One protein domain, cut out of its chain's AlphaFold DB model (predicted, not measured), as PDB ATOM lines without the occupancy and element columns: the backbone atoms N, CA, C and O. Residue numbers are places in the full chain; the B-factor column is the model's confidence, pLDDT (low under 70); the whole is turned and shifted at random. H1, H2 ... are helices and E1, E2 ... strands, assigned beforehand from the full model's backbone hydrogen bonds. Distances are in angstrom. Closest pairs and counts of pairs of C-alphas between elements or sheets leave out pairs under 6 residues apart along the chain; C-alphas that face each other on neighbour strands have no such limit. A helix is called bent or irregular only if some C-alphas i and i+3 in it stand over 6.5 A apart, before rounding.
ATOM      1  N   SER A   2      69.289  62.832 248.410       27.70
ATOM      2  CA  SER A   2      69.903  62.303 249.630       27.70
ATOM      3  C   SER A   2      71.326  61.838 249.334       27.70
ATOM      4  O   SER A   2      71.506  60.771 248.752       27.70
ATOM      5  N   SER A   3      72.329  62.626 249.729       35.50
ATOM      6  CA  SER A   3      73.681  62.106 249.941       35.50
ATOM      7  C   SER A   3      73.577  60.903 250.875       35.50
ATOM      8  O   SER A   3      72.676  60.859 251.717       35.50
ATOM      9  N   ALA A   4      74.425  59.896 250.678       38.94
ATOM     10  CA  ALA A   4      74.451  58.710 251.522       38.94
ATOM     11  C   ALA A   4      74.493  59.154 252.990       38.94
ATOM     12  O   ALA A   4      75.476  59.741 253.434       38.94
ATOM     13  N   SER A   5      73.375  58.965 253.687       41.03
ATOM     14  CA  SER A   5      73.203  59.407 255.056       41.03
ATOM     15  C   SER A   5      74.134  58.562 255.914       41.03
ATOM     16  O   SER A   5      73.815  57.408 256.221       41.03
ATOM     17  N   GLY A   6      75.254  59.150 256.339       53.59
ATOM     18  CA  GLY A   6      75.731  58.851 257.684       53.59
ATOM     19  C   GLY A   6      74.546  59.005 258.638       53.59
ATOM     20  O   GLY A   6      73.571  59.696 258.312       53.59
ATOM     21  N   ILE A   7      74.548  58.306 259.768       57.72
ATOM     22  CA  ILE A   7      73.458  58.451 260.732       57.72
ATOM     23  C   ILE A   7      73.594  59.855 261.329       57.72
ATOM     24  O   ILE A   7      74.245  60.071 262.339       57.72
ATOM     25  N   HIS A   8      73.012  60.843 260.654       65.31
ATOM     26  CA  HIS A   8      73.003  62.208 261.128       65.31
ATOM     27  C   HIS A   8      72.047  62.252 262.306       65.31
ATOM     28  O   HIS A   8      70.837  62.055 262.159       65.31
ATOM     29  N   THR A   9      72.597  62.475 263.490       73.25
ATOM     30  CA  THR A   9      71.776  62.703 264.670       73.25
ATOM     31  C   THR A   9      71.453  64.187 264.714       73.25
ATOM     32  O   THR A   9      72.349  65.025 264.667       73.25
ATOM     33  N   LEU A  10      70.172  64.539 264.781       75.88
ATOM     34  CA  LEU A  10      69.782  65.920 265.044       75.88
ATOM     35  C   LEU A  10      69.989  66.203 266.530       75.88
ATOM     36  O   LEU A  10      69.367  65.567 267.382       75.88
ATOM     37  N   VAL A  11      70.867  67.153 266.836       77.88
ATOM     38  CA  VAL A  11      71.116  67.612 268.202       77.88
ATOM     39  C   VAL A  11      70.696  69.068 268.304       77.88
ATOM     40  O   VAL A  11      71.131  69.911 267.523       77.88
ATOM     41  N   ASN A  12      69.859  69.367 269.292       77.44
ATOM     42  CA  ASN A  12      69.535  70.740 269.639       77.44
ATOM     43  C   ASN A  12      70.759  71.371 270.321       77.44
ATOM     44  O   ASN A  12      71.117  70.987 271.437       77.44
ATOM     45  N   ALA A  13      71.416  72.300 269.631       74.25
ATOM     46  CA  ALA A  13      72.660  72.905 270.078       74.25
ATOM     47  C   ALA A  13      72.502  74.413 270.286       74.25
ATOM     48  O   ALA A  13      71.830  75.115 269.525       74.25
ATOM     49  N   THR A  14      73.168  74.922 271.323       81.62
ATOM     50  CA  THR A  14      73.328  76.366 271.529       81.62
ATOM     51  C   THR A  14      74.600  76.824 270.835       81.62
ATOM     52  O   THR A  14      75.690  76.395 271.205       81.62
ATOM     53  N   ILE A  15      74.464  77.711 269.859       85.12
ATOM     54  CA  ILE A  15      75.565  78.296 269.103       85.12
ATOM     55  C   ILE A  15      75.747  79.736 269.551       85.12
ATOM     56  O   ILE A  15      74.822  80.544 269.486       85.12
ATOM     57  N   ILE A  16      76.955  80.045 269.993       88.31
ATOM     58  CA  ILE A  16      77.392  81.401 270.282       88.31
ATOM     59  C   ILE A  16      78.270  81.817 269.109       88.31
ATOM     60  O   ILE A  16      79.356  81.271 268.937       88.31
ATOM     61  N   THR A  17      77.796  82.748 268.291       86.38
ATOM     62  CA  THR A  17      78.543  83.275 267.151       86.38
ATOM     63  C   THR A  17      79.157  84.614 267.518       86.38
ATOM     64  O   THR A  17      78.462  85.530 267.953       86.38
ATOM     65  N   VAL A  18      80.465  84.741 267.327       83.19
ATOM     66  CA  VAL A  18      81.203  85.990 267.523       83.19
ATOM     67  C   VAL A  18      81.945  86.315 266.237       83.19
ATOM     68  O   VAL A  18      82.593  85.452 265.650       83.19
ATOM     69  N   SER A  19      81.854  87.559 265.775       84.06
ATOM     70  CA  SER A  19      82.564  88.001 264.574       84.06
ATOM     71  C   SER A  19      83.021  89.446 264.711       84.06
ATOM     72  O   SER A  19      82.511  90.198 265.541       84.06
ATOM     73  N   LYS A  20      83.928  89.878 263.829       75.06
ATOM     74  CA  LYS A  20      84.343  91.290 263.726       75.06
ATOM     75  C   LYS A  20      83.207  92.237 263.302       75.06
ATOM     76  O   LYS A  20      83.379  93.451 263.361       75.06
ATOM     77  N   ARG A  21      82.065  91.708 262.840       77.38
ATOM     78  CA  ARG A  21      80.958  92.489 262.256       77.38
ATOM     79  C   ARG A  21      79.924  92.969 263.274       77.38
ATOM     80  O   ARG A  21      79.107  93.815 262.922       77.38
ATOM     81  N   GLY A  22      79.931  92.459 264.506       78.75
ATOM     82  CA  GLY A  22      78.877  92.781 265.464       78.75
ATOM     83  C   GLY A  22      79.051  92.151 266.846       78.75
ATOM     84  O   GLY A  22      80.039  91.460 267.096       78.75
ATOM     85  N   PRO A  23      78.107  92.419 267.767       79.88
ATOM     86  CA  PRO A  23      78.090  91.790 269.084       79.88
ATOM     87  C   PRO A  23      77.866  90.269 268.976       79.88
ATOM     88  O   PRO A  23      77.365  89.803 267.952       79.88
ATOM     89  N   PRO A  24      78.191  89.493 270.027       82.62
ATOM     90  CA  PRO A  24      77.898  88.065 270.064       82.62
ATOM     91  C   PRO A  24      76.411  87.776 269.854       82.62
ATOM     92  O   PRO A  24      75.556  88.357 270.527       82.62
ATOM     93  N   GLU A  25      76.118  86.836 268.969       88.44
ATOM     94  CA  GLU A  25      74.777  86.320 268.725       88.44
ATOM     95  C   GLU A  25      74.651  84.940 269.365       88.44
ATOM     96  O   GLU A  25      75.545  84.103 269.252       88.44
ATOM     97  N   VAL A  26      73.540  84.693 270.057       85.50
ATOM     98  CA  VAL A  26      73.249  83.383 270.646       85.50
ATOM     99  C   VAL A  26      72.021  82.824 269.957       85.50
ATOM    100  O   VAL A  26      70.939  83.403 270.033       85.50
ATOM    101  N   LEU A  27      72.197  81.694 269.285       85.00
ATOM    102  CA  LEU A  27      71.154  81.006 268.540       85.00
ATOM    103  C   LEU A  27      71.047  79.569 269.035       85.00
ATOM    104  O   LEU A  27      72.049  78.908 269.290       85.00
ATOM    105  N   THR A  28      69.826  79.063 269.135       78.00
ATOM    106  CA  THR A  28      69.571  77.648 269.404       78.00
ATOM    107  C   THR A  28      68.961  77.046 268.152       78.00
ATOM    108  O   THR A  28      67.947  77.546 267.666       78.00
ATOM    109  N   ARG A  29      69.591  76.009 267.598       83.88
ATOM    110  CA  ARG A  29      69.092  75.326 266.401       83.88
ATOM    111  C   ARG A  29      69.396  73.837 266.459       83.88
ATOM    112  O   ARG A  29      70.382  73.431 267.071       83.88
ATOM    113  N   ASP A  30      68.566  73.055 265.785       74.69
ATOM    114  CA  ASP A  30      68.880  71.659 265.515       74.69
ATOM    115  C   ASP A  30      70.006  71.617 264.480       74.69
ATOM    116  O   ASP A  30      69.922  72.240 263.417       74.69
ATOM    117  N   ILE A  31      71.094  70.942 264.831       77.88
ATOM    118  CA  ILE A  31      72.256  70.753 263.968       77.88
ATOM    119  C   ILE A  31      72.348  69.271 263.642       77.88
ATOM    120  O   ILE A  31      72.218  68.421 264.525       77.88
ATOM    121  N   GLU A  32      72.585  68.970 262.370       70.19
ATOM    122  CA  GLU A  32      72.978  67.632 261.952       70.19
ATOM    123  C   GLU A  32      74.401  67.361 262.424       70.19
ATOM    124  O   GLU A  32      75.364  68.013 262.019       70.19
ATOM    125  N   VAL A  33      74.505  66.389 263.314       71.81
ATOM    126  CA  VAL A  33      75.751  65.928 263.889       71.81
ATOM    127  C   VAL A  33      76.181  64.664 263.151       71.81
ATOM    128  O   VAL A  33      75.399  63.728 263.001       71.81
ATOM    129  N   ASP A  34      77.415  64.672 262.651       71.19
ATOM    130  CA  ASP A  34      78.058  63.526 262.008       71.19
ATOM    131  C   ASP A  34      78.898  62.737 263.023       71.19
ATOM    132  O   ASP A  34      79.617  63.334 263.831       71.19
ATOM    133  N   ASP A  35      78.857  61.406 262.916       68.81
ATOM    134  CA  ASP A  35      79.490  60.426 263.817       68.81
ATOM    135  C   ASP A  35      81.014  60.612 263.963       68.81
ATOM    136  O   ASP A  35      81.643  60.093 264.891       68.81
ATOM    137  N   PHE A  36      81.627  61.341 263.027       67.62
ATOM    138  CA  PHE A  36      83.060  61.604 262.986       67.62
ATOM    139  C   PHE A  36      83.498  62.840 263.769       67.62
ATOM    140  O   PHE A  36      84.633  62.877 264.245       67.62
ATOM    141  N   THR A  37      82.659  63.880 263.835       59.28
ATOM    142  CA  THR A  37      83.124  65.220 264.237       59.28
ATOM    143  C   THR A  37      82.276  65.928 265.277       59.28
ATOM    144  O   THR A  37      82.746  66.939 265.791       59.28
ATOM    145  N   TYR A  38      81.084  65.439 265.629       63.38
ATOM    146  CA  TYR A  38      80.226  66.201 266.531       63.38
ATOM    147  C   TYR A  38      79.525  65.354 267.596       63.38
ATOM    148  O   TYR A  38      79.019  64.267 267.358       63.38
ATOM    149  N   GLY A  39      79.488  65.915 268.801       55.91
ATOM    150  CA  GLY A  39      78.547  65.607 269.880       55.91
ATOM    151  C   GLY A  39      78.215  66.857 270.701       55.91
ATOM    152  O   GLY A  39      77.635  66.756 271.783       55.91
ATOM    153  N   GLY A  40      78.607  68.032 270.195       61.50
ATOM    154  CA  GLY A  40      78.647  69.257 270.965       61.50
ATOM    155  C   GLY A  40      77.277  69.843 271.268       61.50
ATOM    156  O   GLY A  40      76.554  70.236 270.353       61.50
ATOM    157  N   ARG A  41      76.919  69.960 272.546       78.94
ATOM    158  CA  ARG A  41      75.674  70.623 272.976       78.94
ATOM    159  C   ARG A  41      75.810  72.145 272.956       78.94
ATOM    160  O   ARG A  41      74.803  72.857 272.855       78.94
ATOM    161  N   ARG A  42      77.042  72.657 273.071       89.56
ATOM    162  CA  ARG A  42      77.338  74.093 273.123       89.56
ATOM    163  C   ARG A  42      78.543  74.427 272.261       89.56
ATOM    164  O   ARG A  42      79.682  74.105 272.584       89.56
ATOM    165  N   ILE A  43      78.264  75.158 271.194       92.56
ATOM    166  CA  ILE A  43      79.223  75.481 270.152       92.56
ATOM    167  C   ILE A  43      79.596  76.957 270.246       92.56
ATOM    168  O   ILE A  43      78.724  77.826 270.212       92.56
ATOM    169  N   LEU A  44      80.893  77.250 270.312       94.00
ATOM    170  CA  LEU A  44      81.425  78.596 270.113       94.00
ATOM    171  C   LEU A  44      81.947  78.716 268.680       94.00
ATOM    172  O   LEU A  44      82.927  78.069 268.324       94.00
ATOM    173  N   SER A  45      81.287  79.530 267.860       93.62
ATOM    174  CA  SER A  45      81.664  79.804 266.474       93.62
ATOM    175  C   SER A  45      82.257  81.205 266.351       93.62
ATOM    176  O   SER A  45      81.626  82.189 266.735       93.62
ATOM    177  N   ILE A  46      83.480  81.301 265.839       92.75
ATOM    178  CA  ILE A  46      84.261  82.535 265.794       92.75
ATOM    179  C   ILE A  46      84.728  82.777 264.361       92.75
ATOM    180  O   ILE A  46      85.461  81.967 263.797       92.75
ATOM    181  N   ASP A  47      84.327  83.910 263.785       91.38
ATOM    182  CA  ASP A  47      84.812  84.366 262.482       91.38
ATOM    183  C   ASP A  47      85.824  85.507 262.662       91.38
ATOM    184  O   ASP A  47      85.449  86.657 262.939       91.38
ATOM    185  N   CYS A  48      87.114  85.177 262.531       89.06
ATOM    186  CA  CYS A  48      88.215  86.132 262.636       89.06
ATOM    187  C   CYS A  48      88.601  86.748 261.282       89.06
ATOM    188  O   CYS A  48      89.486  87.613 261.258       89.06
ATOM    189  N   SER A  49      87.960  86.350 260.173       86.56
ATOM    190  CA  SER A  49      88.293  86.860 258.843       86.56
ATOM    191  C   SER A  49      88.197  88.388 258.811       86.56
ATOM    192  O   SER A  49      87.268  88.994 259.359       86.56
ATOM    193  N   ALA A  50      89.173  89.032 258.167       82.56
ATOM    194  CA  ALA A  50      89.140  90.473 257.974       82.56
ATOM    195  C   ALA A  50      87.830  90.869 257.276       82.56
ATOM    196  O   ALA A  50      87.398  90.230 256.313       82.56
ATOM    197  N   ASP A 135      89.678  99.260 271.148       88.31
ATOM    198  CA  ASP A 135      88.567  99.818 270.379       88.31
ATOM    199  C   ASP A 135      88.569  99.419 268.893       88.31
ATOM    200  O   ASP A 135      87.598  99.692 268.187       88.31
ATOM    201  N   SER A 136      89.617  98.750 268.411       90.75
ATOM    202  CA  SER A 136      89.629  98.164 267.070       90.75
ATOM    203  C   SER A 136      88.652  96.978 266.972       90.75
ATOM    204  O   SER A 136      88.384  96.323 267.984       90.75
ATOM    205  N   PRO A 137      88.147  96.637 265.768       87.75
ATOM    206  CA  PRO A 137      87.258  95.484 265.584       87.75
ATOM    207  C   PRO A 137      87.837  94.172 266.129       87.75
ATOM    208  O   PRO A 137      87.116  93.346 266.681       87.75
ATOM    209  N   ASP A 138      89.152  94.003 266.010       88.94
ATOM    210  CA  ASP A 138      89.867  92.830 266.501       88.94
ATOM    211  C   ASP A 138      90.019  92.833 268.035       88.94
ATOM    212  O   ASP A 138      89.743  91.835 268.700       88.94
ATOM    213  N   GLY A 139      90.332  93.993 268.626       91.38
ATOM    214  CA  GLY A 139      90.348  94.168 270.082       91.38
ATOM    215  C   GLY A 139      88.986  93.884 270.724       91.38
ATOM    216  O   GLY A 139      88.914  93.202 271.749       91.38
ATOM    217  N   LEU A 140      87.897  94.333 270.089       89.50
ATOM    218  CA  LEU A 140      86.529  94.036 270.523       89.50
ATOM    219  C   LEU A 140      86.204  92.540 270.428       89.50
ATOM    220  O   LEU A 140      85.643  91.987 271.374       89.50
ATOM    221  N   LEU A 141      86.595  91.874 269.335       90.50
ATOM    222  CA  LEU A 141      86.436  90.427 269.173       90.50
ATOM    223  C   LEU A 141      87.118  89.659 270.317       90.50
ATOM    224  O   LEU A 141      86.481  88.829 270.965       90.50
ATOM    225  N   ILE A 142      88.376  89.982 270.628       93.50
ATOM    226  CA  ILE A 142      89.131  89.359 271.731       93.50
ATOM    227  C   ILE A 142      88.435  89.566 273.078       93.50
ATOM    228  O   ILE A 142      88.341  88.639 273.885       93.50
ATOM    229  N   VAL A 143      87.933  90.777 273.331       92.31
ATOM    230  CA  VAL A 143      87.184  91.097 274.553       92.31
ATOM    231  C   VAL A 143      85.915  90.247 274.660       92.31
ATOM    232  O   VAL A 143      85.632  89.715 275.735       92.31
ATOM    233  N   TYR A 144      85.177  90.074 273.561       92.69
ATOM    234  CA  TYR A 144      83.985  89.228 273.541       92.69
ATOM    235  C   TYR A 144      84.305  87.756 273.783       92.69
ATOM    236  O   TYR A 144      83.632  87.131 274.604       92.69
ATOM    237  N   ILE A 145      85.346  87.218 273.140       94.62
ATOM    238  CA  ILE A 145      85.785  85.834 273.359       94.62
ATOM    239  C   ILE A 145      86.117  85.628 274.842       94.62
ATOM    240  O   ILE A 145      85.548  84.742 275.474       94.62
ATOM    241  N   ARG A 146      86.942  86.497 275.440       95.56
ATOM    242  CA  ARG A 146      87.305  86.400 276.866       95.56
ATOM    243  C   ARG A 146      86.093  86.458 277.792       95.56
ATOM    244  O   ARG A 146      86.042  85.719 278.769       95.56
ATOM    245  N   GLN A 147      85.116  87.319 277.502       94.38
ATOM    246  CA  GLN A 147      83.887  87.389 278.294       94.38
ATOM    247  C   GLN A 147      83.101  86.073 278.227       94.38
ATOM    248  O   GLN A 147      82.668  85.578 279.264       94.38
ATOM    249  N   ILE A 148      82.977  85.477 277.038       95.12
ATOM    250  CA  ILE A 148      82.315  84.178 276.858       95.12
ATOM    251  C   ILE A 148      83.048  83.079 277.629       95.12
ATOM    252  O   ILE A 148      82.397  82.286 278.300       95.12
ATOM    253  N   VAL A 149      84.383  83.052 277.584       95.94
ATOM    254  CA  VAL A 149      85.187  82.081 278.340       95.94
ATOM    255  C   VAL A 149      84.998  82.248 279.848       95.94
ATOM    256  O   VAL A 149      84.810  81.263 280.558       95.94
ATOM    257  N   LEU A 150      84.990  83.486 280.353       96.19
ATOM    258  CA  LEU A 150      84.732  83.759 281.771       96.19
ATOM    259  C   LEU A 150      83.337  83.296 282.197       96.19
ATOM    260  O   LEU A 150      83.199  82.697 283.263       96.19
ATOM    261  N   ASP A 151      82.320  83.549 281.372       95.38
ATOM    262  CA  ASP A 151      80.950  83.110 281.636       95.38
ATOM    263  C   ASP A 151      80.818  81.580 281.550       95.38
ATOM    264  O   ASP A 151      80.056  80.986 282.312       95.38
ATOM    265  N   ASP A 152      81.566  80.931 280.652       95.62
ATOM    266  CA  ASP A 152      81.634  79.472 280.523       95.62
ATOM    267  C   ASP A 152      82.278  78.806 281.744       95.62
ATOM    268  O   ASP A 152      81.765  77.813 282.252       95.62
ATOM    269  N   LEU A 153      83.346  79.396 282.285       95.81
ATOM    270  CA  LEU A 153      84.032  78.906 283.484       95.81
ATOM    271  C   LEU A 153      83.153  78.918 284.744       95.81
ATOM    272  O   LEU A 153      83.448  78.201 285.699       95.81
ATOM    273  N   GLN A 154      82.079  79.713 284.770       96.81
ATOM    274  CA  GLN A 154      81.107  79.705 285.871       96.81
ATOM    275  C   GLN A 154      80.040  78.607 285.726       96.81
ATOM    276  O   GLN A 154      79.216  78.431 286.627       96.81
ATOM    277  N   ARG A 155      80.013  77.880 284.601       94.50
ATOM    278  CA  ARG A 155      79.029  76.823 284.335       94.50
ATOM    279  C   ARG A 155      79.495  75.469 284.883       94.50
ATOM    280  O   ARG A 155      80.694  75.208 284.967       94.50
ATOM    281  N   PRO A 156      78.557  74.564 285.222       94.00
ATOM    282  CA  PRO A 156      78.879  73.161 285.475       94.00
ATOM    283  C   PRO A 156      79.565  72.517 284.264       94.00
ATOM    284  O   PRO A 156      79.204  72.825 283.135       94.00
ATOM    285  N   SER A 157      80.483  71.571 284.485       91.12
ATOM    286  CA  SER A 157      81.276  70.926 283.418       91.12
ATOM    287  C   SER A 157      80.447  70.349 282.263       91.12
ATOM    288  O   SER A 157      80.837  70.480 281.111       91.12
ATOM    289  N   HIS A 158      79.284  69.763 282.553       89.31
ATOM    290  CA  HIS A 158      78.381  69.186 281.547       89.31
ATOM    291  C   HIS A 158      77.632  70.226 280.692       89.31
ATOM    292  O   HIS A 158      77.022  69.854 279.693       89.31
ATOM    293  N   ASP A 159      77.675  71.496 281.097       91.44
ATOM    294  CA  ASP A 159      77.031  72.643 280.450       91.44
ATOM    295  C   ASP A 159      78.060  73.622 279.858       91.44
ATOM    296  O   ASP A 159      77.707  74.752 279.498       91.44
ATOM    297  N   ARG A 160      79.335  73.226 279.787       94.69
ATOM    298  CA  ARG A 160      80.407  74.035 279.198       94.69
ATOM    299  C   ARG A 160      80.431  73.925 277.676       94.69
ATOM    300  O   ARG A 160      79.820  73.031 277.094       94.69
ATOM    301  N   ILE A 161      81.121  74.862 277.033       95.19
ATOM    302  CA  ILE A 161      81.454  74.808 275.609       95.19
ATOM    303  C   ILE A 161      82.313  73.569 275.363       95.19
ATOM    304  O   ILE A 161      83.440  73.473 275.845       95.19
ATOM    305  N   ASP A 162      81.772  72.638 274.590       94.94
ATOM    306  CA  ASP A 162      82.426  71.384 274.225       94.94
ATOM    307  C   ASP A 162      82.937  71.399 272.778       94.94
ATOM    308  O   ASP A 162      83.734  70.539 272.406       94.94
ATOM    309  N   SER A 163      82.534  72.388 271.972       94.56
ATOM    310  CA  SER A 163      82.975  72.535 270.581       94.56
ATOM    311  C   SER A 163      83.369  73.969 270.250       94.56
ATOM    312  O   SER A 163      82.625  74.913 270.529       94.56
ATOM    313  N   VAL A 164      84.512  74.130 269.589       95.25
ATOM    314  CA  VAL A 164      85.000  75.418 269.083       95.25
ATOM    315  C   VAL A 164      85.150  75.336 267.570       95.25
ATOM    316  O   VAL A 164      85.851  74.471 267.055       95.25
ATOM    317  N   HIS A 165      84.496  76.249 266.859       94.25
ATOM    318  CA  HIS A 165      84.681  76.462 265.428       94.25
ATOM    319  C   HIS A 165      85.330  77.820 265.269       94.25
ATOM    320  O   HIS A 165      84.755  78.826 265.684       94.25
ATOM    321  N   ILE A 166      86.506  77.869 264.668       93.06
ATOM    322  CA  ILE A 166      87.223  79.121 264.496       93.06
ATOM    323  C   ILE A 166      87.755  79.235 263.078       93.06
ATOM    324  O   ILE A 166      88.343  78.302 262.533       93.06
ATOM    325  N   LYS A 167      87.510  80.395 262.478       91.75
ATOM    326  CA  LYS A 167      87.896  80.700 261.109       91.75
ATOM    327  C   LYS A 167      88.999  81.749 261.088       91.75
ATOM    328  O   LYS A 167      88.822  82.804 261.691       91.75
ATOM    329  N   SER A 168      90.100  81.471 260.388       88.81
ATOM    330  CA  SER A 168      91.260  82.372 260.249       88.81
ATOM    331  C   SER A 168      91.840  82.891 261.580       88.81
ATOM    332  O   SER A 168      92.016  84.102 261.738       88.81
ATOM    333  N   PRO A 169      92.106  82.027 262.581       91.00
ATOM    334  CA  PRO A 169      92.648  82.481 263.854       91.00
ATOM    335  C   PRO A 169      94.110  82.915 263.758       91.00
ATOM    336  O   PRO A 169      94.972  82.148 263.352       91.00
ATOM    337  N   GLU A 170      94.384  84.106 264.275       88.75
ATOM    338  CA  GLU A 170      95.719  84.518 264.733       88.75
ATOM    339  C   GLU A 170      95.971  84.148 266.213       88.75
ATOM    340  O   GLU A 170      95.034  83.965 266.997       88.75
ATOM    341  N   ARG A 171      97.235  84.188 266.642       89.38
ATOM    342  CA  ARG A 171      97.764  83.797 267.958       89.38
ATOM    343  C   ARG A 171      96.968  84.367 269.120       89.38
ATOM    344  O   ARG A 171      96.684  83.683 270.099       89.38
ATOM    345  N   ARG A 172      96.602  85.642 269.029       90.88
ATOM    346  CA  ARG A 172      95.847  86.352 270.071       90.88
ATOM    347  C   ARG A 172      94.420  85.827 270.253       90.88
ATOM    348  O   ARG A 172      93.911  85.882 271.370       90.88
ATOM    349  N   HIS A 173      93.802  85.288 269.200       92.81
ATOM    350  CA  HIS A 173      92.491  84.646 269.292       92.81
ATOM    351  C   HIS A 173      92.587  83.342 270.081       92.81
ATOM    352  O   HIS A 173      91.759  83.111 270.958       92.81
ATOM    353  N   TRP A 174      93.639  82.546 269.856       94.00
ATOM    354  CA  TRP A 174      93.905  81.351 270.659       94.00
ATOM    355  C   TRP A 174      94.073  81.702 272.135       94.00
ATOM    356  O   TRP A 174      93.360  81.164 272.976       94.00
ATOM    357  N   LEU A 175      94.912  82.688 272.461       93.50
ATOM    358  CA  LEU A 175      95.096  83.130 273.850       93.50
ATOM    359  C   LEU A 175      93.794  83.634 274.498       93.50
ATOM    360  O   LEU A 175      93.611  83.487 275.704       93.50
ATOM    361  N   ALA A 176      92.875  84.217 273.722       95.12
ATOM    362  CA  ALA A 176      91.564  84.631 274.221       95.12
ATOM    363  C   ALA A 176      90.663  83.445 274.612       95.12
ATOM    364  O   ALA A 176      89.770  83.629 275.437       95.12
ATOM    365  N   LEU A 177      90.915  82.253 274.059       96.38
ATOM    366  CA  LEU A 177      90.221  80.997 274.367       96.38
ATOM    367  C   LEU A 177      90.819  80.241 275.566       96.38
ATOM    368  O   LEU A 177      90.303  79.185 275.942       96.38
ATOM    369  N   SER A 178      91.893  80.760 276.170       96.06
ATOM    370  CA  SER A 178      92.522  80.163 277.350       96.06
ATOM    371  C   SER A 178      91.513  80.023 278.493       96.06
ATOM    372  O   SER A 178      90.910  81.007 278.917       96.06
ATOM    373  N   GLY A 179      91.329  78.797 278.986       95.19
ATOM    374  CA  GLY A 179      90.337  78.453 280.013       95.19
ATOM    375  C   GLY A 179      89.221  77.528 279.527       95.19
ATOM    376  O   GLY A 179      88.544  76.892 280.339       95.19
ATOM    377  N   LEU A 180      89.024  77.414 278.212       96.25
ATOM    378  CA  LEU A 180      88.162  76.378 277.639       96.25
ATOM    379  C   LEU A 180      88.856  75.010 277.661       96.25
ATOM    380  O   LEU A 180      90.078  74.924 277.710       96.25
ATOM    381  N   SER A 181      88.057  73.947 277.596       95.31
ATOM    382  CA  SER A 181      88.531  72.572 277.400       95.31
ATOM    383  C   SER A 181      87.579  71.848 276.441       95.31
ATOM    384  O   SER A 181      86.810  70.988 276.871       95.31
ATOM    385  N   PRO A 182      87.536  72.259 275.162       95.94
ATOM    386  CA  PRO A 182      86.616  71.674 274.202       95.94
ATOM    387  C   PRO A 182      87.037  70.246 273.839       95.94
ATOM    388  O   PRO A 182      88.221  69.913 273.813       95.94
ATOM    389  N   LYS A 183      86.047  69.431 273.484       95.69
ATOM    390  CA  LYS A 183      86.229  68.087 272.927       95.69
ATOM    391  C   LYS A 183      86.417  68.106 271.419       95.69
ATOM    392  O   LYS A 183      87.084  67.235 270.863       95.69
ATOM    393  N   HIS A 184      85.843  69.106 270.756       95.12
ATOM    394  CA  HIS A 184      85.824  69.205 269.304       95.12
ATOM    395  C   HIS A 184      86.388  70.552 268.847       95.12
ATOM    396  O   HIS A 184      85.944  71.610 269.300       95.12
ATOM    397  N   LEU A 185      87.345  70.516 267.920       95.19
ATOM    398  CA  LEU A 185      87.890  71.704 267.265       95.19
ATOM    399  C   LEU A 185      87.628  71.628 265.763       95.19
ATOM    400  O   LEU A 185      88.034  70.671 265.112       95.19
ATOM    401  N   THR A 186      86.987  72.654 265.207       94.19
ATOM    402  CA  THR A 186      86.938  72.901 263.762       94.19
ATOM    403  C   THR A 186      87.718  74.164 263.435       94.19
ATOM    404  O   THR A 186      87.405  75.242 263.936       94.19
ATOM    405  N   LEU A 187      88.733  74.012 262.593       92.88
ATOM    406  CA  LEU A 187      89.560  75.084 262.070       92.88
ATOM    407  C   LEU A 187      89.274  75.230 260.578       92.88
ATOM    408  O   LEU A 187      89.544  74.310 259.807       92.88
ATOM    409  N   SER A 188      88.756  76.389 260.181       90.94
ATOM    410  CA  SER A 188      88.501  76.706 258.774       90.94
ATOM    411  C   SER A 188      89.431  77.831 258.319       90.94
ATOM    412  O   SER A 188      89.584  78.824 259.032       90.94
ATOM    413  N   THR A 189      90.017  77.697 257.127       75.25
ATOM    414  CA  THR A 189      90.841  78.711 256.439       75.25
ATOM    415  C   THR A 189      91.939  79.342 257.308       75.25
ATOM    416  O   THR A 189      91.692  80.328 258.003       75.25
ATOM    417  N   CYS A 190      93.170  78.845 257.220       60.28
ATOM    418  CA  CYS A 190      94.352  79.626 257.595       60.28
ATOM    419  C   CYS A 190      94.805  80.395 256.351       60.28
ATOM    420  O   CYS A 190      94.896  79.787 255.286       60.28
ATOM    421  N   ASP A 191      95.050  81.704 256.463       58.53
ATOM    422  CA  ASP A 191      95.792  82.404 255.408       58.53
ATOM    423  C   ASP A 191      97.111  81.650 255.164       58.53
ATOM    424  O   ASP A 191      97.711  81.130 256.110       58.53
ATOM    425  N   GLU A 192      97.519  81.568 253.893       56.38
ATOM    426  CA  GLU A 192      98.577  80.687 253.360       56.38
ATOM    427  C   GLU A 192      99.914  80.786 254.113       56.38
ATOM    428  O   GLU A 192     100.742  79.882 254.043       56.38
ATOM    429  N   GLU A 193     100.131  81.871 254.855       53.81
ATOM    430  CA  GLU A 193     101.443  82.192 255.391       53.81
ATOM    431  C   GLU A 193     101.755  81.556 256.750       53.81
ATOM    432  O   GLU A 193     102.939  81.337 257.004       53.81
ATOM    433  N   LYS A 194     100.787  81.248 257.637       58.19
ATOM    434  CA  LYS A 194     101.102  80.719 258.992       58.19
ATOM    435  C   LYS A 194     100.004  79.826 259.577       58.19
ATOM    436  O   LYS A 194      98.947  80.292 260.000       58.19
ATOM    437  N   GLY A 195     100.283  78.527 259.672       59.44
ATOM    438  CA  GLY A 195      99.486  77.589 260.458       59.44
ATOM    439  C   GLY A 195      99.748  77.744 261.948       59.44
ATOM    440  O   GLY A 195     100.649  77.124 262.480       59.44
ATOM    441  N   GLU A 196      98.965  78.545 262.666       74.62
ATOM    442  CA  GLU A 196      99.278  78.840 264.073       74.62
ATOM    443  C   GLU A 196      98.688  77.843 265.089       74.62
ATOM    444  O   GLU A 196      98.422  78.225 266.234       74.62
ATOM    445  N   LEU A 197      98.490  76.571 264.717       88.31
ATOM    446  CA  LEU A 197      97.995  75.551 265.654       88.31
ATOM    447  C   LEU A 197      98.917  75.412 266.872       88.31
ATOM    448  O   LEU A 197      98.410  75.308 267.986       88.31
ATOM    449  N   ALA A 198     100.235  75.548 266.692       88.69
ATOM    450  CA  ALA A 198     101.243  75.594 267.755       88.69
ATOM    451  C   ALA A 198     100.937  76.609 268.877       88.69
ATOM    452  O   ALA A 198     101.391  76.463 270.013       88.69
ATOM    453  N   SER A 199     100.134  77.644 268.604       90.31
ATOM    454  CA  SER A 199      99.713  78.609 269.627       90.31
ATOM    455  C   SER A 199      98.814  78.001 270.707       90.31
ATOM    456  O   SER A 199      98.736  78.569 271.796       90.31
ATOM    457  N   LEU A 200      98.170  76.857 270.453       92.81
ATOM    458  CA  LEU A 200      97.378  76.140 271.458       92.81
ATOM    459  C   LEU A 200      98.236  75.597 272.611       92.81
ATOM    460  O   LEU A 200      97.761  75.518 273.741       92.81
ATOM    461  N   ASP A 201      99.516  75.304 272.377       92.62
ATOM    462  CA  ASP A 201     100.429  74.878 273.449       92.62
ATOM    463  C   ASP A 201     100.851  76.046 274.357       92.62
ATOM    464  O   ASP A 201     101.416  75.842 275.430       92.62
ATOM    465  N   ARG A 202     100.545  77.286 273.955       92.75
ATOM    466  CA  ARG A 202     100.832  78.510 274.720       92.75
ATOM    467  C   ARG A 202      99.647  78.987 275.560       92.75
ATOM    468  O   ARG A 202      99.724  80.065 276.148       92.75
ATOM    469  N   LEU A 203      98.544  78.239 275.586       94.62
ATOM    470  CA  LEU A 203      97.410  78.545 276.453       94.62
ATOM    471  C   LEU A 203      97.816  78.392 277.922       94.62
ATOM    472  O   LEU A 203      98.548  77.472 278.279       94.62
ATOM    473  N   GLU A 204      97.299  79.259 278.797       94.69
ATOM    474  CA  GLU A 204      97.540  79.132 280.244       94.69
ATOM    475  C   GLU A 204      96.921  77.839 280.796       94.69
ATOM    476  O   GLU A 204      97.431  77.250 281.746       94.69
ATOM    477  N   GLN A 205      95.818  77.401 280.183       94.12
ATOM    478  CA  GLN A 205      95.165  76.121 280.436       94.12
ATOM    479  C   GLN A 205      95.124  75.324 279.126       94.12
ATOM    480  O   GLN A 205      94.286  75.623 278.269       94.12
ATOM    481  N   PRO A 206      96.034  74.348 278.943       93.06
ATOM    482  CA  PRO A 206      96.057  73.501 277.759       93.06
ATOM    483  C   PRO A 206      94.751  72.725 277.594       93.06
ATOM    484  O   PRO A 206      94.139  72.293 278.572       93.06
ATOM    485  N   TRP A 207      94.345  72.503 276.348       95.12
ATOM    486  CA  TRP A 207      93.182  71.675 276.047       95.12
ATOM    487  C   TRP A 207      93.549  70.200 276.201       95.12
ATOM    488  O   TRP A 207      94.262  69.640 275.375       95.12
ATOM    489  N   THR A 208      93.078  69.573 277.276       93.81
ATOM    490  CA  THR A 208      93.383  68.168 277.593       93.81
ATOM    491  C   THR A 208      92.286  67.193 277.175       93.81
ATOM    492  O   THR A 208      92.498  65.987 277.222       93.81
ATOM    493  N   GLU A 209      91.106  67.695 276.805       94.81
ATOM    494  CA  GLU A 209      89.923  66.881 276.490       94.81
ATOM    495  C   GLU A 209      89.639  66.770 274.984       94.81
ATOM    496  O   GLU A 209      88.574  66.290 274.605       94.81
ATOM    497  N   LEU A 210      90.560  67.203 274.114       95.44
ATOM    498  CA  LEU A 210      90.318  67.204 272.674       95.44
ATOM    499  C   LEU A 210      90.234  65.768 272.121       95.44
ATOM    500  O   LEU A 210      91.217  65.027 272.095       95.44
ATOM    501  N   GLU A 211      89.046  65.401 271.643       95.38
ATOM    502  CA  GLU A 211      88.710  64.086 271.094       95.38
ATOM    503  C   GLU A 211      88.729  64.089 269.558       95.38
ATOM    504  O   GLU A 211      89.127  63.085 268.955       95.38
ATOM    505  N   SER A 212      88.332  65.202 268.922       95.56
ATOM    506  CA  SER A 212      88.281  65.318 267.460       95.56
ATOM    507  C   SER A 212      88.782  66.656 266.913       95.56
ATOM    508  O   SER A 212      88.438  67.722 267.432       95.56
ATOM    509  N   LEU A 213      89.478  66.589 265.780       95.25
ATOM    510  CA  LEU A 213      89.931  67.732 264.993       95.25
ATOM    511  C   LEU A 213      89.292  67.712 263.602       95.25
ATOM    512  O   LEU A 213      89.292  66.690 262.917       95.25
ATOM    513  N   ARG A 214      88.821  68.868 263.142       94.81
ATOM    514  CA  ARG A 214      88.357  69.082 261.776       94.81
ATOM    515  C   ARG A 214      89.092  70.264 261.159       94.81
ATOM    516  O   ARG A 214      89.099  71.351 261.722       94.81
ATOM    517  N   LEU A 215      89.699  70.030 260.006       93.38
ATOM    518  CA  LEU A 215      90.409  71.015 259.204       93.38
ATOM    519  C   LEU A 215      89.614  71.249 257.926       93.38
ATOM    520  O   LEU A 215      89.279  70.280 257.242       93.38
ATOM    521  N   GLU A 216      89.308  72.504 257.615       92.62
ATOM    522  CA  GLU A 216      88.529  72.875 256.435       92.62
ATOM    523  C   GLU A 216      89.212  73.961 255.608       92.62
ATOM    524  O   GLU A 216      89.690  74.957 256.158       92.62
ATOM    525  N   ASP A 217      89.205  73.794 254.284       89.69
ATOM    526  CA  ASP A 217      89.677  74.805 253.328       89.69
ATOM    527  C   ASP A 217      91.116  75.288 253.609       89.69
ATOM    528  O   ASP A 217      91.422  76.478 253.524       89.69
ATOM    529  N   ILE A 218      92.008  74.362 253.981       86.00
ATOM    530  CA  ILE A 218      93.428  74.652 254.223       86.00
ATOM    531  C   ILE A 218      94.232  74.321 252.963       86.00
ATOM    532  O   ILE A 218      94.299  73.162 252.547       86.00
ATOM    533  N   TYR A 219      94.844  75.332 252.346       81.38
ATOM    534  CA  TYR A 219      95.579  75.197 251.088       81.38
ATOM    535  C   TYR A 219      97.072  75.432 251.303       81.38
ATOM    536  O   TYR A 219      97.449  76.410 251.933       81.38
ATOM    537  N   GLU A 220      97.905  74.543 250.749       67.56
ATOM    538  CA  GLU A 220      99.355  74.750 250.553       67.56
ATOM    539  C   GLU A 220     100.156  75.127 251.807       67.56
ATOM    540  O   GLU A 220     101.286  75.596 251.719       67.56
ATOM    541  N   THR A 221      99.629  74.831 252.992       61.16
ATOM    542  CA  THR A 221     100.374  75.000 254.229       61.16
ATOM    543  C   THR A 221     101.356  73.845 254.380       61.16
ATOM    544  O   THR A 221     100.956  72.698 254.604       61.16
ATOM    545  N   LEU A 222     102.650  74.144 254.277       66.75
ATOM    546  CA  LEU A 222     103.732  73.233 254.643       66.75
ATOM    547  C   LEU A 222     103.799  73.100 256.167       66.75
ATOM    548  O   LEU A 222     104.811  73.460 256.753       66.75
ATOM    549  N   TRP A 223     102.724  72.606 256.796       79.25
ATOM    550  CA  TRP A 223     102.753  72.340 258.228       79.25
ATOM    551  C   TRP A 223     103.873  71.359 258.517       79.25
ATOM    552  O   TRP A 223     103.857  70.211 258.048       79.25
ATOM    553  N   ASP A 224     104.867  71.852 259.236       81.94
ATOM    554  CA  ASP A 224     105.971  71.053 259.707       81.94
ATOM    555  C   ASP A 224     105.611  70.410 261.050       81.94
ATOM    556  O   ASP A 224     104.458  70.402 261.488       81.94
ATOM    557  N   SER A 225     106.592  69.776 261.682       83.88
ATOM    558  CA  SER A 225     106.383  69.130 262.973       83.88
ATOM    559  C   SER A 225     106.158  70.089 264.134       83.88
ATOM    560  O   SER A 225     105.615  69.649 265.149       83.88
ATOM    561  N   GLU A 226     106.572  71.348 263.999       86.19
ATOM    562  CA  GLU A 226     106.475  72.388 265.022       86.19
ATOM    563  C   GLU A 226     105.129  73.119 264.968       86.19
ATOM    564  O   GLU A 226     104.655  73.602 265.995       86.19
ATOM    565  N   ASP A 227     104.468  73.131 263.808       86.88
ATOM    566  CA  ASP A 227     103.151  73.753 263.628       86.88
ATOM    567  C   ASP A 227     102.020  73.034 264.384       86.88
ATOM    568  O   ASP A 227     100.967  73.621 264.655       86.88
ATOM    569  N   TRP A 228     102.211  71.765 264.758       89.94
ATOM    570  CA  TRP A 228     101.209  70.976 265.473       89.94
ATOM    571  C   TRP A 228     101.305  71.150 266.988       89.94
ATOM    572  O   TRP A 228     102.275  70.733 267.616       89.94
ATOM    573  N   ALA A 229     100.236  71.654 267.603       92.69
ATOM    574  CA  ALA A 229     100.125  71.662 269.055       92.69
ATOM    575  C   ALA A 229      99.953  70.255 269.644       92.69
ATOM    576  O   ALA A 229      99.157  69.444 269.167       92.69
ATOM    577  N   SER A 230     100.618  70.013 270.769       93.25
ATOM    578  CA  SER A 230     100.553  68.788 271.570       93.25
ATOM    579  C   SER A 230      99.123  68.440 271.993       93.25
ATOM    580  O   SER A 230      98.748  67.269 272.009       93.25
ATOM    581  N   SER A 231      98.305  69.455 272.291       93.31
ATOM    582  CA  SER A 231      96.872  69.288 272.595       93.31
ATOM    583  C   SER A 231      96.055  68.740 271.420       93.31
ATOM    584  O   SER A 231      95.064  68.045 271.620       93.31
ATOM    585  N   VAL A 232      96.472  69.006 270.181       93.50
ATOM    586  CA  VAL A 232      95.807  68.482 268.981       93.50
ATOM    587  C   VAL A 232      96.196  67.026 268.727       93.50
ATOM    588  O   VAL A 232      95.382  66.232 268.255       93.50
ATOM    589  N   CYS A 233      97.416  66.644 269.105       93.31
ATOM    590  CA  CYS A 233      97.946  65.293 268.940       93.31
ATOM    591  C   CYS A 233      97.201  64.219 269.749       93.31
ATOM    592  O   CYS A 233      97.301  63.032 269.430       93.31
ATOM    593  N   THR A 234      96.428  64.606 270.769       93.81
ATOM    594  CA  THR A 234      95.610  63.666 271.552       93.81
ATOM    595  C   THR A 234      94.332  63.235 270.840       93.81
ATOM    596  O   THR A 234      93.711  62.266 271.284       93.81
ATOM    597  N   ALA A 235      93.948  63.919 269.754       95.69
ATOM    598  CA  ALA A 235      92.718  63.651 269.025       95.69
ATOM    599  C   ALA A 235      92.673  62.210 268.492       95.69
ATOM    600  O   ALA A 235      93.627  61.692 267.906       95.69
ATOM    601  N   SER A 236      91.517  61.575 268.674       95.94
ATOM    602  CA  SER A 236      91.237  60.216 268.198       95.94
ATOM    603  C   SER A 236      90.603  60.185 266.807       95.94
ATOM    604  O   SER A 236      90.703  59.182 266.095       95.94
ATOM    605  N   ALA A 237      89.982  61.298 266.409       96.12
ATOM    606  CA  ALA A 237      89.325  61.468 265.125       96.12
ATOM    607  C   ALA A 237      89.816  62.733 264.417       96.12
ATOM    608  O   ALA A 237      89.775  63.825 264.983       96.12
ATOM    609  N   ILE A 238      90.247  62.593 263.164       95.75
ATOM    610  CA  ILE A 238      90.657  63.719 262.320       95.75
ATOM    611  C   ILE A 238      89.814  63.733 261.047       95.75
ATOM    612  O   ILE A 238      89.671  62.718 260.367       95.75
ATOM    613  N   THR A 239      89.271  64.903 260.716       95.69
ATOM    614  CA  THR A 239      88.630  65.182 259.429       95.69
ATOM    615  C   THR A 239      89.401  66.264 258.686       95.69
ATOM    616  O   THR A 239      89.637  67.336 259.230       95.69
ATOM    617  N   ILE A 240      89.764  65.997 257.437       94.69
ATOM    618  CA  ILE A 240      90.428  66.929 256.527       94.69
ATOM    619  C   ILE A 240      89.474  67.150 255.355       94.69
ATOM    620  O   ILE A 240      89.257  66.234 254.568       94.69
ATOM    621  N   ALA A 241      88.859  68.324 255.247       94.00
ATOM    622  CA  ALA A 241      87.834  68.600 254.245       94.00
ATOM    623  C   ALA A 241      88.219  69.787 253.370       94.00
ATOM    624  O   ALA A 241      88.487  70.875 253.864       94.00
ATOM    625  N   TYR A 242      88.233  69.588 252.054       91.94
ATOM    626  CA  TYR A 242      88.629  70.615 251.089       91.94
ATOM    627  C   TYR A 242      90.018  71.211 251.365       91.94
ATOM    628  O   TYR A 242      90.320  72.315 250.916       91.94
ATOM    629  N   CYS A 243      90.899  70.461 252.030       90.00
ATOM    630  CA  CYS A 243      92.295  70.848 252.202       90.00
ATOM    631  C   CYS A 243      93.164  70.280 251.077       90.00
ATOM    632  O   CYS A 243      92.750  69.347 250.392       90.00
ATOM    633  N   LYS A 244      94.354  70.838 250.867       85.56
ATOM    634  CA  LYS A 244      95.324  70.363 249.873       85.56
ATOM    635  C   LYS A 244      96.684  70.188 250.537       85.56
ATOM    636  O   LYS A 244      97.159  71.114 251.187       85.56
ATOM    637  N   SER A 245      97.321  69.034 250.326       83.25
ATOM    638  CA  SER A 245      98.701  68.772 250.775       83.25
ATOM    639  C   SER A 245      98.934  68.859 252.296       83.25
ATOM    640  O   SER A 245     100.050  69.132 252.735       83.25
ATOM    641  N   VAL A 246      97.912  68.575 253.111       86.31
ATOM    642  CA  VAL A 246      98.041  68.540 254.578       86.31
ATOM    643  C   VAL A 246      98.865  67.326 255.009       86.31
ATOM    644  O   VAL A 246      98.563  66.189 254.643       86.31
ATOM    645  N   ARG A 247      99.894  67.559 255.828       87.94
ATOM    646  CA  ARG A 247     100.767  66.515 256.378       87.94
ATOM    647  C   ARG A 247     100.486  66.319 257.864       87.94
ATOM    648  O   ARG A 247     100.687  67.230 258.658       87.94
ATOM    649  N   LEU A 248     100.062  65.117 258.255       88.94
ATOM    650  CA  LEU A 248      99.844  64.752 259.661       88.94
ATOM    651  C   LEU A 248     101.161  64.327 260.328       88.94
ATOM    652  O   LEU A 248     101.323  63.170 260.700       88.94
ATOM    653  N   VAL A 249     102.122  65.247 260.453       86.62
ATOM    654  CA  VAL A 249     103.471  64.949 260.974       86.62
ATOM    655  C   VAL A 249     103.779  65.772 262.229       86.62
ATOM    656  O   VAL A 249     104.717  66.556 262.214       86.62
ATOM    657  N   PRO A 250     103.026  65.630 263.331       86.62
ATOM    658  CA  PRO A 250     103.377  66.303 264.572       86.62
ATOM    659  C   PRO A 250     104.645  65.699 265.179       86.62
ATOM    660  O   PRO A 250     104.853  64.482 265.101       86.62
TER     661      PRO A 250
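What this domain is: This is residues 2 to 50 and 135 to 250 of the 524 residues of an uncharacterized protein of Psilocybe cyanescens (UniProt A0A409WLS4). The chain is wound in stacked turns, with strands E3 to E7 side by side as one wall and helices H1 to H4 in a row as the other; a long bent hairpin, E1 and E2, extends the strand wall at one end, where H1 covers it. The one twisted sheet has the order E2, E1, E3, E4, E5, E6, E7 and is mixed: E2 is antiparallel to E1, the other neighbours parallel. The printed part has 165 residues with four named helices and seven named strands, in the order E1 E2 E3 H1 E4 H2 E5 H3 E6 H4 E7, class mixed. It is compact, with a radius of gyration of the C-alphas of 15.4 A and spans of 43 by 38 by 29 A.

How they stand to each other: E1, residues 9 to 19, and E2, residues 22 to 33, form a hairpin at 163 degrees, with N 15 and O 27 at 2.8 A; E1 bends by 66 degrees at residue 12, E2 by 75 degrees at residue 30. E3, residues 42 to 47, is parallel to E1 at 39 degrees, with N 16 and O 43 at 2.8 A. E4, residues 163 to 167, is parallel to E3, with N 165 and O 44 at 2.8 A. H1, residues 137 to 153, is on the sheet at a height of 9.2 A, making two layers, helix on one face of a sheet; it runs along the strands, at 23 degrees to E1 on the local plane. Three strand-helix-strand units, parallel neighbour strands with a helix between, have right-handed crossovers: E4, H2 of residues 171 to 176 and E5 of residues 184 to 188; E5, H3 of residues 196 to 202 and E6 of residues 212 to 216; E6, H4 of residues 230 to 233 and E7 of residues 237 to 241. Pairs within hydrogen-bond range are N 186 and O 164, N 214 and O 185, and N 239 and O 213, each 2.8 A. H1 touches H2 with residues 142 to 146 alone, at a steep tilt of 40 degrees, the same way; the closest C-alphas, of Arg 146 and Ala 176, are 5.3 A apart. H2 touches H3, closest at the C-alphas of Arg 171 and Ser 199, 5.8 A. H3 touches H4, closest at the C-alphas of Asp 201 and Ser 230, 6.4 A. H2 and H3 are not on the sheet; H4 only grazes it with residues 232 to 233. Every O i to N i+4 pair is within hydrogen-bond range in H1 and H2, 0 of 3 in H3, where 4 of 4 O i to N i+3 pairs are; H4 is too short for an i+4 pair.

Where its parts are: E1 begins at C-alpha 9, (71.776, 62.703, 264.670), and is 27.5 A long; E2 is 27.1 A, H1 24.6 A and E3 16.6 A. E7 ends at C-alpha 241, (87.834, 68.600, 254.245).

The domain as a whole: The C-alphas of Ala 4 and Asp 135, the two farthest apart, are 47.4 A apart. Residues 51 to 134 are not printed; C-alphas 50 and 135 are 15.5 A apart across the cut. Of the links that are printed whole, E6 to H4 is long, residues 217 to 229. Mean pLDDT of the printed part is 85.1; residues 2 to 8, 35 to 40, 190 to 195 and 220 to 222 are under 70.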